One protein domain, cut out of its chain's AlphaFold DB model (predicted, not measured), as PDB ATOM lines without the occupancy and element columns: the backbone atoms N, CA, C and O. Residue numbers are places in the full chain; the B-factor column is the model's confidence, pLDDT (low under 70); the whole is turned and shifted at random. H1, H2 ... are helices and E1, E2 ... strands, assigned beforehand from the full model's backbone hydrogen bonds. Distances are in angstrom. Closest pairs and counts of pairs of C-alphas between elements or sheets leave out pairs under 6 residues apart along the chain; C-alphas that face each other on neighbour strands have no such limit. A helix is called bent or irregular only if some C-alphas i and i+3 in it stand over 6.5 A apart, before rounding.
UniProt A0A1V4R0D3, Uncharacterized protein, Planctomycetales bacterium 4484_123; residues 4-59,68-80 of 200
ATOM      1  N   ALA A   4      13.179   8.684  40.134       74.44
ATOM      2  CA  ALA A   4      12.567   9.968  40.484       74.44
ATOM      3  C   ALA A   4      13.555  11.002  41.067       74.44
ATOM      4  O   ALA A   4      13.412  12.198  40.831       74.44
ATOM      5  N   ALA A   5      14.580  10.564  41.806       73.56
ATOM      6  CA  ALA A   5      15.590  11.470  42.359       73.56
ATOM      7  C   ALA A   5      16.551  11.982  41.272       73.56
ATOM      8  O   ALA A   5      16.980  13.132  41.319       73.56
ATOM      9  N   HIS A   6      16.844  11.154  40.263       73.81
ATOM     10  CA  HIS A   6      17.681  11.545  39.125       73.81
ATOM     11  C   HIS A   6      16.966  12.535  38.202       73.81
ATOM     12  O   HIS A   6      17.567  13.518  37.774       73.81
ATOM     13  N   SER A   7      15.678  12.315  37.920       73.00
ATOM     14  CA  SER A   7      14.906  13.233  37.079       73.00
ATOM     15  C   SER A   7      14.711  14.596  37.747       73.00
ATOM     16  O   SER A   7      14.906  15.620  37.094       73.00
ATOM     17  N   ALA A   8      14.429  14.636  39.055       75.75
ATOM     18  CA  ALA A   8      14.337  15.889  39.806       75.75
ATOM     19  C   ALA A   8      15.635  16.714  39.724       75.75
ATOM     20  O   ALA A   8      15.584  17.937  39.581       75.75
ATOM     21  N   LEU A   9      16.793  16.045  39.738       74.06
ATOM     22  CA  LEU A   9      18.104  16.684  39.636       74.06
ATOM     23  C   LEU A   9      18.356  17.362  38.285       74.06
ATOM     24  O   LEU A   9      19.034  18.384  38.222       74.06
ATOM     25  N   LEU A  10      17.801  16.800  37.212       77.19
ATOM     26  CA  LEU A  10      17.912  17.342  35.857       77.19
ATOM     27  C   LEU A  10      16.889  18.455  35.602       77.19
ATOM     28  O   LEU A  10      17.189  19.428  34.913       77.19
ATOM     29  N   VAL A  11      15.683  18.328  36.165       81.62
ATOM     30  CA  VAL A  11      14.583  19.279  35.946       81.62
ATOM     31  C   VAL A  11      14.760  20.553  36.768       81.62
ATOM     32  O   VAL A  11      14.475  21.641  36.270       81.62
ATOM     33  N   LEU A  12      15.254  20.453  38.006       80.19
ATOM     34  CA  LEU A  12      15.353  21.597  38.913       80.19
ATOM     35  C   LEU A  12      16.204  22.763  38.358       80.19
ATOM     36  O   LEU A  12      15.707  23.888  38.365       80.19
ATOM     37  N   PRO A  13      17.423  22.561  37.820       77.12
ATOM     38  CA  PRO A  13      18.242  23.648  37.275       77.12
ATOM     39  C   PRO A  13      17.580  24.327  36.077       77.12
ATOM     40  O   PRO A  13      17.614  25.548  35.950       77.12
ATOM     41  N   VAL A  14      16.927  23.537  35.222       80.75
ATOM     42  CA  VAL A  14      16.184  24.038  34.063       80.75
ATOM     43  C   VAL A  14      14.994  24.881  34.525       80.75
ATOM     44  O   VAL A  14      14.797  25.990  34.031       80.75
ATOM     45  N   ALA A  15      14.240  24.406  35.520       84.88
ATOM     46  CA  ALA A  15      13.127  25.144  36.108       84.88
ATOM     47  C   ALA A  15      13.592  26.452  36.767       84.88
ATOM     48  O   ALA A  15      12.991  27.498  36.534       84.88
ATOM     49  N   VAL A  16      14.689  26.422  37.533       81.44
ATOM     50  CA  VAL A  16      15.293  27.619  38.143       81.44
ATOM     51  C   VAL A  16      15.759  28.598  37.067       81.44
ATOM     52  O   VAL A  16      15.489  29.793  37.179       81.44
ATOM     53  N   TYR A  17      16.394  28.117  35.997       81.75
ATOM     54  CA  TYR A  17      16.805  28.950  34.869       81.75
ATOM     55  C   TYR A  17      15.607  29.653  34.215       81.75
ATOM     56  O   TYR A  17      15.626  30.875  34.063       81.75
ATOM     57  N   PHE A  18      14.538  28.920  33.887       83.62
ATOM     58  CA  PHE A  18      13.331  29.517  33.311       83.62
ATOM     59  C   PHE A  18      12.597  30.438  34.287       83.62
ATOM     60  O   PHE A  18      12.062  31.456  33.854       83.62
ATOM     61  N   LEU A  19      12.606  30.141  35.588       84.94
ATOM     62  CA  LEU A  19      12.044  31.015  36.617       84.94
ATOM     63  C   LEU A  19      12.810  32.341  36.693       84.94
ATOM     64  O   LEU A  19      12.193  33.405  36.676       84.94
ATOM     65  N   LEU A  20      14.145  32.295  36.725       82.12
ATOM     66  CA  LEU A  20      14.996  33.487  36.711       82.12
ATOM     67  C   LEU A  20      14.815  34.279  35.416       82.12
ATOM     68  O   LEU A  20      14.661  35.498  35.456       82.12
ATOM     69  N   LEU A  21      14.765  33.595  34.274       79.44
ATOM     70  CA  LEU A  21      14.520  34.222  32.980       79.44
ATOM     71  C   LEU A  21      13.121  34.856  32.922       79.44
ATOM     72  O   LEU A  21      12.970  35.962  32.410       79.44
ATOM     73  N   GLY A  22      12.105  34.196  33.479       83.38
ATOM     74  CA  GLY A  22      10.748  34.722  33.613       83.38
ATOM     75  C   GLY A  22      10.694  35.955  34.513       83.38
ATOM     76  O   GLY A  22      10.086  36.957  34.145       83.38
ATOM     77  N   LEU A  23      11.404  35.932  35.645       84.44
ATOM     78  CA  LEU A  23      11.512  37.063  36.569       84.44
ATOM     79  C   LEU A  23      12.273  38.252  35.963       84.44
ATOM     80  O   LEU A  23      11.937  39.406  36.226       84.44
ATOM     81  N   LEU A  24      13.295  37.993  35.147       80.00
ATOM     82  CA  LEU A  24      14.004  39.038  34.406       80.00
ATOM     83  C   LEU A  24      13.118  39.634  33.305       80.00
ATOM     84  O   LEU A  24      13.108  40.850  33.119       80.00
ATOM     85  N   ASN A  25      12.331  38.804  32.616       79.31
ATOM     86  CA  ASN A  25      11.425  39.246  31.555       79.31
ATOM     87  C   ASN A  25      10.131  39.900  32.065       79.31
ATOM     88  O   ASN A  25       9.514  40.659  31.320       79.31
ATOM     89  N   SER A  26       9.713  39.655  33.311       83.06
ATOM     90  CA  SER A  26       8.511  40.275  33.886       83.06
ATOM     91  C   SER A  26       8.713  41.747  34.258       83.06
ATOM     92  O   SER A  26       7.744  42.474  34.484       83.06
ATOM     93  N   ARG A  27       9.964  42.227  34.295       85.19
ATOM     94  CA  ARG A  27      10.256  43.622  34.623       85.19
ATOM     95  C   ARG A  27       9.911  44.549  33.446       85.19
ATOM     96  O   ARG A  27      10.463  44.394  32.355       85.19
ATOM     97  N   PRO A  28       9.090  45.595  33.661       83.50
ATOM     98  CA  PRO A  28       8.665  46.521  32.606       83.50
ATOM     99  C   PRO A  28       9.727  47.569  32.239       83.50
ATOM    100  O   PRO A  28       9.451  48.492  31.477       83.50
ATOM    101  N   ARG A  29      10.934  47.497  32.809       88.94
ATOM    102  CA  ARG A  29      12.010  48.463  32.559       88.94
ATOM    103  C   ARG A  29      13.230  47.751  31.983       88.94
ATOM    104  O   ARG A  29      13.601  46.712  32.534       88.94
ATOM    105  N   PRO A  30      13.874  48.308  30.941       92.56
ATOM    106  CA  PRO A  30      15.127  47.771  30.437       92.56
ATOM    107  C   PRO A  30      16.174  47.708  31.546       92.56
ATOM    108  O   PRO A  30      16.380  48.679  32.278       92.56
ATOM    109  N   GLN A  31      16.840  46.564  31.673       92.75
ATOM    110  CA  GLN A  31      17.864  46.358  32.692       92.75
ATOM    111  C   GLN A  31      19.227  46.203  32.042       92.75
ATOM    112  O   GLN A  31      19.409  45.329  31.199       92.75
ATOM    113  N   LEU A  32      20.173  47.044  32.456       95.25
ATOM    114  CA  LEU A  32      21.576  46.948  32.073       95.25
ATOM    115  C   LEU A  32      22.297  46.034  33.065       95.25
ATOM    116  O   LEU A  32      22.486  46.415  34.222       95.25
ATOM    117  N   LEU A  33      22.702  44.849  32.617       93.94
ATOM    118  CA  LEU A  33      23.556  43.946  33.382       93.94
ATOM    119  C   LEU A  33      24.951  43.899  32.759       93.94
ATOM    120  O   LEU A  33      25.103  43.900  31.539       93.94
ATOM    121  N   ALA A  34      25.982  43.816  33.598       93.62
ATOM    122  CA  ALA A  34      27.313  43.457  33.125       93.62
ATOM    123  C   ALA A  34      27.284  42.008  32.619       93.62
ATOM    124  O   ALA A  34      26.713  41.140  33.286       93.62
ATOM    125  N   ALA A  35      27.933  41.722  31.486       92.12
ATOM    126  CA  ALA A  35      27.923  40.372  30.913       92.12
ATOM    127  C   ALA A  35      28.524  39.327  31.867       92.12
ATOM    128  O   ALA A  35      28.091  38.182  31.896       92.12
ATOM    129  N   ARG A  36      29.479  39.733  32.716       90.94
ATOM    130  CA  ARG A  36      30.010  38.880  33.785       90.94
ATOM    131  C   ARG A  36      28.957  38.527  34.834       90.94
ATOM    132  O   ARG A  36      28.919  37.386  35.276       90.94
ATOM    133  N   THR A  37      28.136  39.485  35.258       90.00
ATOM    134  CA  THR A  37      27.075  39.222  36.239       90.00
ATOM    135  C   THR A  37      26.026  38.292  35.645       90.00
ATOM    136  O   THR A  37      25.642  37.342  36.311       90.00
ATOM    137  N   ASP A  38      25.626  38.516  34.391       89.31
ATOM    138  CA  ASP A  38      24.731  37.605  33.670       89.31
ATOM    139  C   ASP A  38      25.321  36.188  33.572       89.31
ATOM    140  O   ASP A  38      24.696  35.222  33.999       89.31
ATOM    141  N   PHE A  39      26.581  36.067  33.145       90.06
ATOM    142  CA  PHE A  39      27.286  34.786  33.092       90.06
ATOM    143  C   PHE A  39      27.316  34.073  34.452       90.06
ATOM    144  O   PHE A  39      27.075  32.869  34.523       90.06
ATOM    145  N   LEU A  40      27.597  34.795  35.539       88.88
ATOM    146  CA  LEU A  40      27.629  34.221  36.885       88.88
ATOM    147  C   LEU A  40      26.239  33.803  37.375       88.88
ATOM    148  O   LEU A  40      26.127  32.749  37.990       88.88
ATOM    149  N   LEU A  41      25.193  34.586  37.095       85.44
ATOM    150  CA  LEU A  41      23.813  34.230  37.439       85.44
ATOM    151  C   LEU A  41      23.362  32.984  36.676       85.44
ATOM    152  O   LEU A  41      22.794  32.071  37.273       85.44
ATOM    153  N   LEU A  42      23.667  32.932  35.377       84.25
ATOM    154  CA  LEU A  42      23.350  31.807  34.511       84.25
ATOM    155  C   LEU A  42      23.999  30.525  35.030       84.25
ATOM    156  O   LEU A  42      23.312  29.562  35.346       84.25
ATOM    157  N   ASN A  43      25.322  30.523  35.167       85.62
ATOM    158  CA  ASN A  43      26.062  29.346  35.614       85.62
ATOM    159  C   ASN A  43      25.776  29.010  37.089       85.62
ATOM    160  O   ASN A  43      25.732  27.839  37.455       85.62
ATOM    161  N   GLY A  44      25.518  30.017  37.930       84.38
ATOM    162  CA  GLY A  44      25.119  29.831  39.324       84.38
ATOM    163  C   GLY A  44      23.802  29.065  39.463       84.38
ATOM    164  O   GLY A  44      23.680  28.226  40.351       84.38
ATOM    165  N   ALA A  45      22.850  29.270  38.548       81.62
ATOM    166  CA  ALA A  45      21.610  28.491  38.507       81.62
ATOM    167  C   ALA A  45      21.847  27.003  38.186       81.62
ATOM    168  O   ALA A  45      21.095  26.147  38.651       81.62
ATOM    169  N   PHE A  46      22.904  26.684  37.431       82.38
ATOM    170  CA  PHE A  46      23.290  25.306  37.113       82.38
ATOM    171  C   PHE A  46      24.196  24.663  38.165       82.38
ATOM    172  O   PHE A  46      24.360  23.445  38.155       82.38
ATOM    173  N   LEU A  47      24.751  25.442  39.094       83.62
ATOM    174  CA  LEU A  47      25.678  24.957  40.115       83.62
ATOM    175  C   LEU A  47      25.140  23.735  40.889       83.62
ATOM    176  O   LEU A  47      25.873  22.751  40.994       83.62
ATOM    177  N   PRO A  48      23.872  23.707  41.358       78.00
ATOM    178  CA  PRO A  48      23.334  22.542  42.064       78.00
ATOM    179  C   PRO A  48      23.326  21.268  41.208       78.00
ATOM    180  O   PRO A  48      23.594  20.187  41.728       78.00
ATOM    181  N   ALA A  49      23.082  21.400  39.899       79.25
ATOM    182  CA  ALA A  49      23.093  20.286  38.951       79.25
ATOM    183  C   ALA A  49      24.453  19.579  38.921       79.25
ATOM    184  O   ALA A  49      24.522  18.358  38.824       79.25
ATOM    185  N   PHE A  50      25.531  20.364  39.014       79.12
ATOM    186  CA  PHE A  50      26.903  19.870  38.999       79.12
ATOM    187  C   PHE A  50      27.378  19.424  40.381       79.12
ATOM    188  O   PHE A  50      28.066  18.413  40.495       79.12
ATOM    189  N   CYS A  51      27.013  20.144  41.444       80.12
ATOM    190  CA  CYS A  51      27.485  19.836  42.790       80.12
ATOM    191  C   CYS A  51      26.915  18.518  43.321       80.12
ATOM    192  O   CYS A  51      27.658  17.744  43.914       80.12
ATOM    193  N   VAL A  52      25.628  18.229  43.110       79.69
ATOM    194  CA  VAL A  52      24.998  17.037  43.700       79.69
ATOM    195  C   VAL A  52      25.645  15.706  43.277       79.69
ATOM    196  O   VAL A  52      25.966  14.927  44.178       79.69
ATOM    197  N   PRO A  53      25.898  15.407  41.986       79.94
ATOM    198  CA  PRO A  53      26.539  14.146  41.615       79.94
ATOM    199  C   PRO A  53      27.972  14.047  42.152       79.94
ATOM    200  O   PRO A  53      28.387  12.979  42.596       79.94
ATOM    201  N   VAL A  54      28.711  15.159  42.177       80.81
ATOM    202  CA  VAL A  54      30.095  15.179  42.668       80.81
ATOM    203  C   VAL A  54      30.148  14.957  44.179       80.81
ATOM    204  O   VAL A  54      30.938  14.149  44.658       80.81
ATOM    205  N   VAL A  55      29.268  15.612  44.937       79.44
ATOM    206  CA  VAL A  55      29.152  15.405  46.387       79.44
ATOM    207  C   VAL A  55      28.722  13.974  46.695       79.44
ATOM    208  O   VAL A  55      29.279  13.359  47.598       79.44
ATOM    209  N   GLY A  56      27.788  13.417  45.917       81.56
ATOM    210  CA  GLY A  56      27.376  12.019  46.045       81.56
ATOM    211  C   GLY A  56      28.523  11.034  45.806       81.56
ATOM    212  O   GLY A  56      28.684  10.086  46.571       81.56
ATOM    213  N   ALA A  57      29.365  11.280  44.798       82.56
ATOM    214  CA  ALA A  57      30.539  10.455  44.513       82.56
ATOM    215  C   ALA A  57      31.634  10.568  45.591       82.56
ATOM    216  O   ALA A  57      32.421   9.643  45.773       82.56
ATOM    217  N   MET A  58      31.683  11.689  46.314       82.69
ATOM    218  CA  MET A  58      32.720  11.993  47.306       82.69
ATOM    219  C   MET A  58      32.202  11.966  48.750       82.69
ATOM    220  O   MET A  58      32.845  12.527  49.637       82.69
ATOM    221  N   ALA A  59      31.069  11.298  49.001       73.50
ATOM    222  CA  ALA A  59      30.311  11.337  50.257       73.50
ATOM    223  C   ALA A  59      31.084  10.932  51.538       73.50
ATOM    224  O   ALA A  59      30.559  11.088  52.635       73.50
ATOM    225  N   VAL A  68      35.693  21.094  45.377       85.44
ATOM    226  CA  VAL A  68      34.854  21.070  44.172       85.44
ATOM    227  C   VAL A  68      34.199  22.425  43.951       85.44
ATOM    228  O   VAL A  68      34.222  22.952  42.839       85.44
ATOM    229  N   LEU A  69      33.657  23.021  45.014       85.81
ATOM    230  CA  LEU A  69      33.048  24.342  44.942       85.81
ATOM    231  C   LEU A  69      34.084  25.408  44.563       85.81
ATOM    232  O   LEU A  69      33.828  26.228  43.685       85.81
ATOM    233  N   GLY A  70      35.269  25.365  45.176       89.56
ATOM    234  CA  GLY A  70      36.382  26.260  44.869       89.56
ATOM    235  C   GLY A  70      36.864  26.121  43.426       89.56
ATOM    236  O   GLY A  70      37.033  27.130  42.742       89.56
ATOM    237  N   ALA A  71      37.013  24.890  42.929       88.50
ATOM    238  CA  ALA A  71      37.391  24.614  41.547       88.50
ATOM    239  C   ALA A  71      36.339  25.132  40.556       88.50
ATOM    240  O   ALA A  71      36.690  25.779  39.571       88.50
ATOM    241  N   LEU A  72      35.051  24.914  40.838       86.88
ATOM    242  CA  LEU A  72      33.956  25.368  39.983       86.88
ATOM    243  C   LEU A  72      33.861  26.898  39.948       86.88
ATOM    244  O   LEU A  72      33.790  27.488  38.872       86.88
ATOM    245  N   VAL A  73      33.939  27.557  41.108       88.00
ATOM    246  CA  VAL A  73      33.968  29.025  41.201       88.00
ATOM    247  C   VAL A  73      35.208  29.593  40.511       88.00
ATOM    248  O   VAL A  73      35.099  30.580  39.782       88.00
ATOM    249  N   GLY A  74      36.373  28.966  40.691       89.75
ATOM    250  CA  GLY A  74      37.620  29.344  40.026       89.75
ATOM    251  C   GLY A  74      37.514  29.242  38.505       89.75
ATOM    252  O   GLY A  74      37.834  30.199  37.800       89.75
ATOM    253  N   LEU A  75      36.976  28.130  38.000       89.25
ATOM    254  CA  LEU A  75      36.743  27.915  36.573       89.25
ATOM    255  C   LEU A  75      35.749  28.933  36.006       89.25
ATOM    256  O   LEU A  75      36.000  29.535  34.965       89.25
ATOM    257  N   MET A  76      34.648  29.192  36.711       88.31
ATOM    258  CA  MET A  76      33.676  30.211  36.318       88.31
ATOM    259  C   MET A  76      34.285  31.614  36.319       88.31
ATOM    260  O   MET A  76      33.991  32.409  35.430       88.31
ATOM    261  N   ALA A  77      35.147  31.942  37.282       86.50
ATOM    262  CA  ALA A  77      35.841  33.224  37.321       86.50
ATOM    263  C   ALA A  77      36.861  33.375  36.181       86.50
ATOM    264  O   ALA A  77      37.037  34.496  35.697       86.50
ATOM    265  N   LEU A  78      37.491  32.273  35.762       89.62
ATOM    266  CA  LEU A  78      38.442  32.211  34.651       89.62
ATOM    267  C   LEU A  78      37.746  32.330  33.288       89.62
ATOM    268  O   LEU A  78      38.225  33.053  32.419       89.62
ATOM    269  N   LEU A  79      36.609  31.653  33.114       89.69
ATOM    270  CA  LEU A  79      35.814  31.671  31.881       89.69
ATOM    271  C   LEU A  79      34.897  32.895  31.767       89.69
ATOM    272  O   LEU A  79      34.332  33.149  30.701       89.69
ATOM    273  N   ALA A  80      34.719  33.649  32.853       85.94
ATOM    274  CA  ALA A  80      33.861  34.819  32.859       85.94
ATOM    275  C   ALA A  80      34.331  35.870  31.831       85.94
ATOM    276  O   ALA A  80      35.522  36.191  31.775       85.94
TER     277      ALA A  80
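Overview. This is residues 4 to 59 and 68 to 80 of the 200 residues of an uncharacterized protein of Planctomycetales bacterium 4484_123 (UniProt A0A1V4R0D3). Picture a flat, loosely built layer of three helices: the long H1, the bent H2 that folds back beside it, and the short H3 on the other side of H2. H2 bulges toward H1 at its bend, and the turn from H1 to H2, with E1 in it, sticks out at one end as residues 22 to 34. The printed part has 69 residues, with three named helices and one named strand in the order H1, E1, H2, H3; E1 pairs with no named strand, and the class is mostly helix. The whole is loose, with a radius of gyration of the C-alphas of 14.2 A, and spans 45 by 32 by 12 A.

Along the chain. Find C-alpha 4 at (12.567, 9.968, 40.484); from there H1, residues 4 to 25, runs 30.6 A, with a kink of 31 degrees near residue 11. H1 is neither bent nor irregular, but only just: C-alphas 10 and 13 are 6.5 A apart. Next comes E1, residues 31 to 34. H2, residues 35 to 57, was assigned as one helix by its hydrogen bonds but is bent, with C-alphas 45 and 48 7.1 A apart. Its arms are H2a, residues 35 to 45, 15.4 A long from C-alpha 35 at (27.923, 40.372, 30.913), and H2b, residues 48 to 57, 14.3 A long. H3, residues 68 to 79, runs 16.3 A to C-alpha 79 at (35.814, 31.671, 31.881).

Arrangement. Look first at Pro 13. With residues 13 to 17 alone, H1 touches H2a at a shallow tilt of 32 degrees, opposite ways; the closest C-alphas are those of Pro 13 and Ala 45, 6.0 A apart. With residues 9 to 13 alone, it touches H2b at a shallow tilt of 24 degrees, opposite ways; the closest C-alphas are those of Pro 13 and Ala 49, 6.1 A apart. The two arms stand at a steep tilt of 49 degrees. H3 only just touches H2b, with residues 68 to 69 alone and 3 pairs of C-alphas within 8 A, the closest those of Cys 51 and Leu 69 at 7.5 A. H3 is close to H2a but not clearly touching, its closest C-alphas being Leu 40 and Met 76 at 7.3 A. H1 and H3 are apart. Every O i to N i+4 pair is within hydrogen-bond range in H2a and H3, against 16 of 18 in H1 and 4 of 6 in H2b.

Size, cuts and confidence. The C-alphas farthest apart are those of Arg 29 and Ala 59, at 45.0 A. Residues 60 to 67 are cut out, and C-alphas 59 and 68 are 12.3 A apart across the cut. The links H1 to E1 and E1 to H2 are tight. The mean pLDDT of the printed part is 83.8, and no printed residue is under 70.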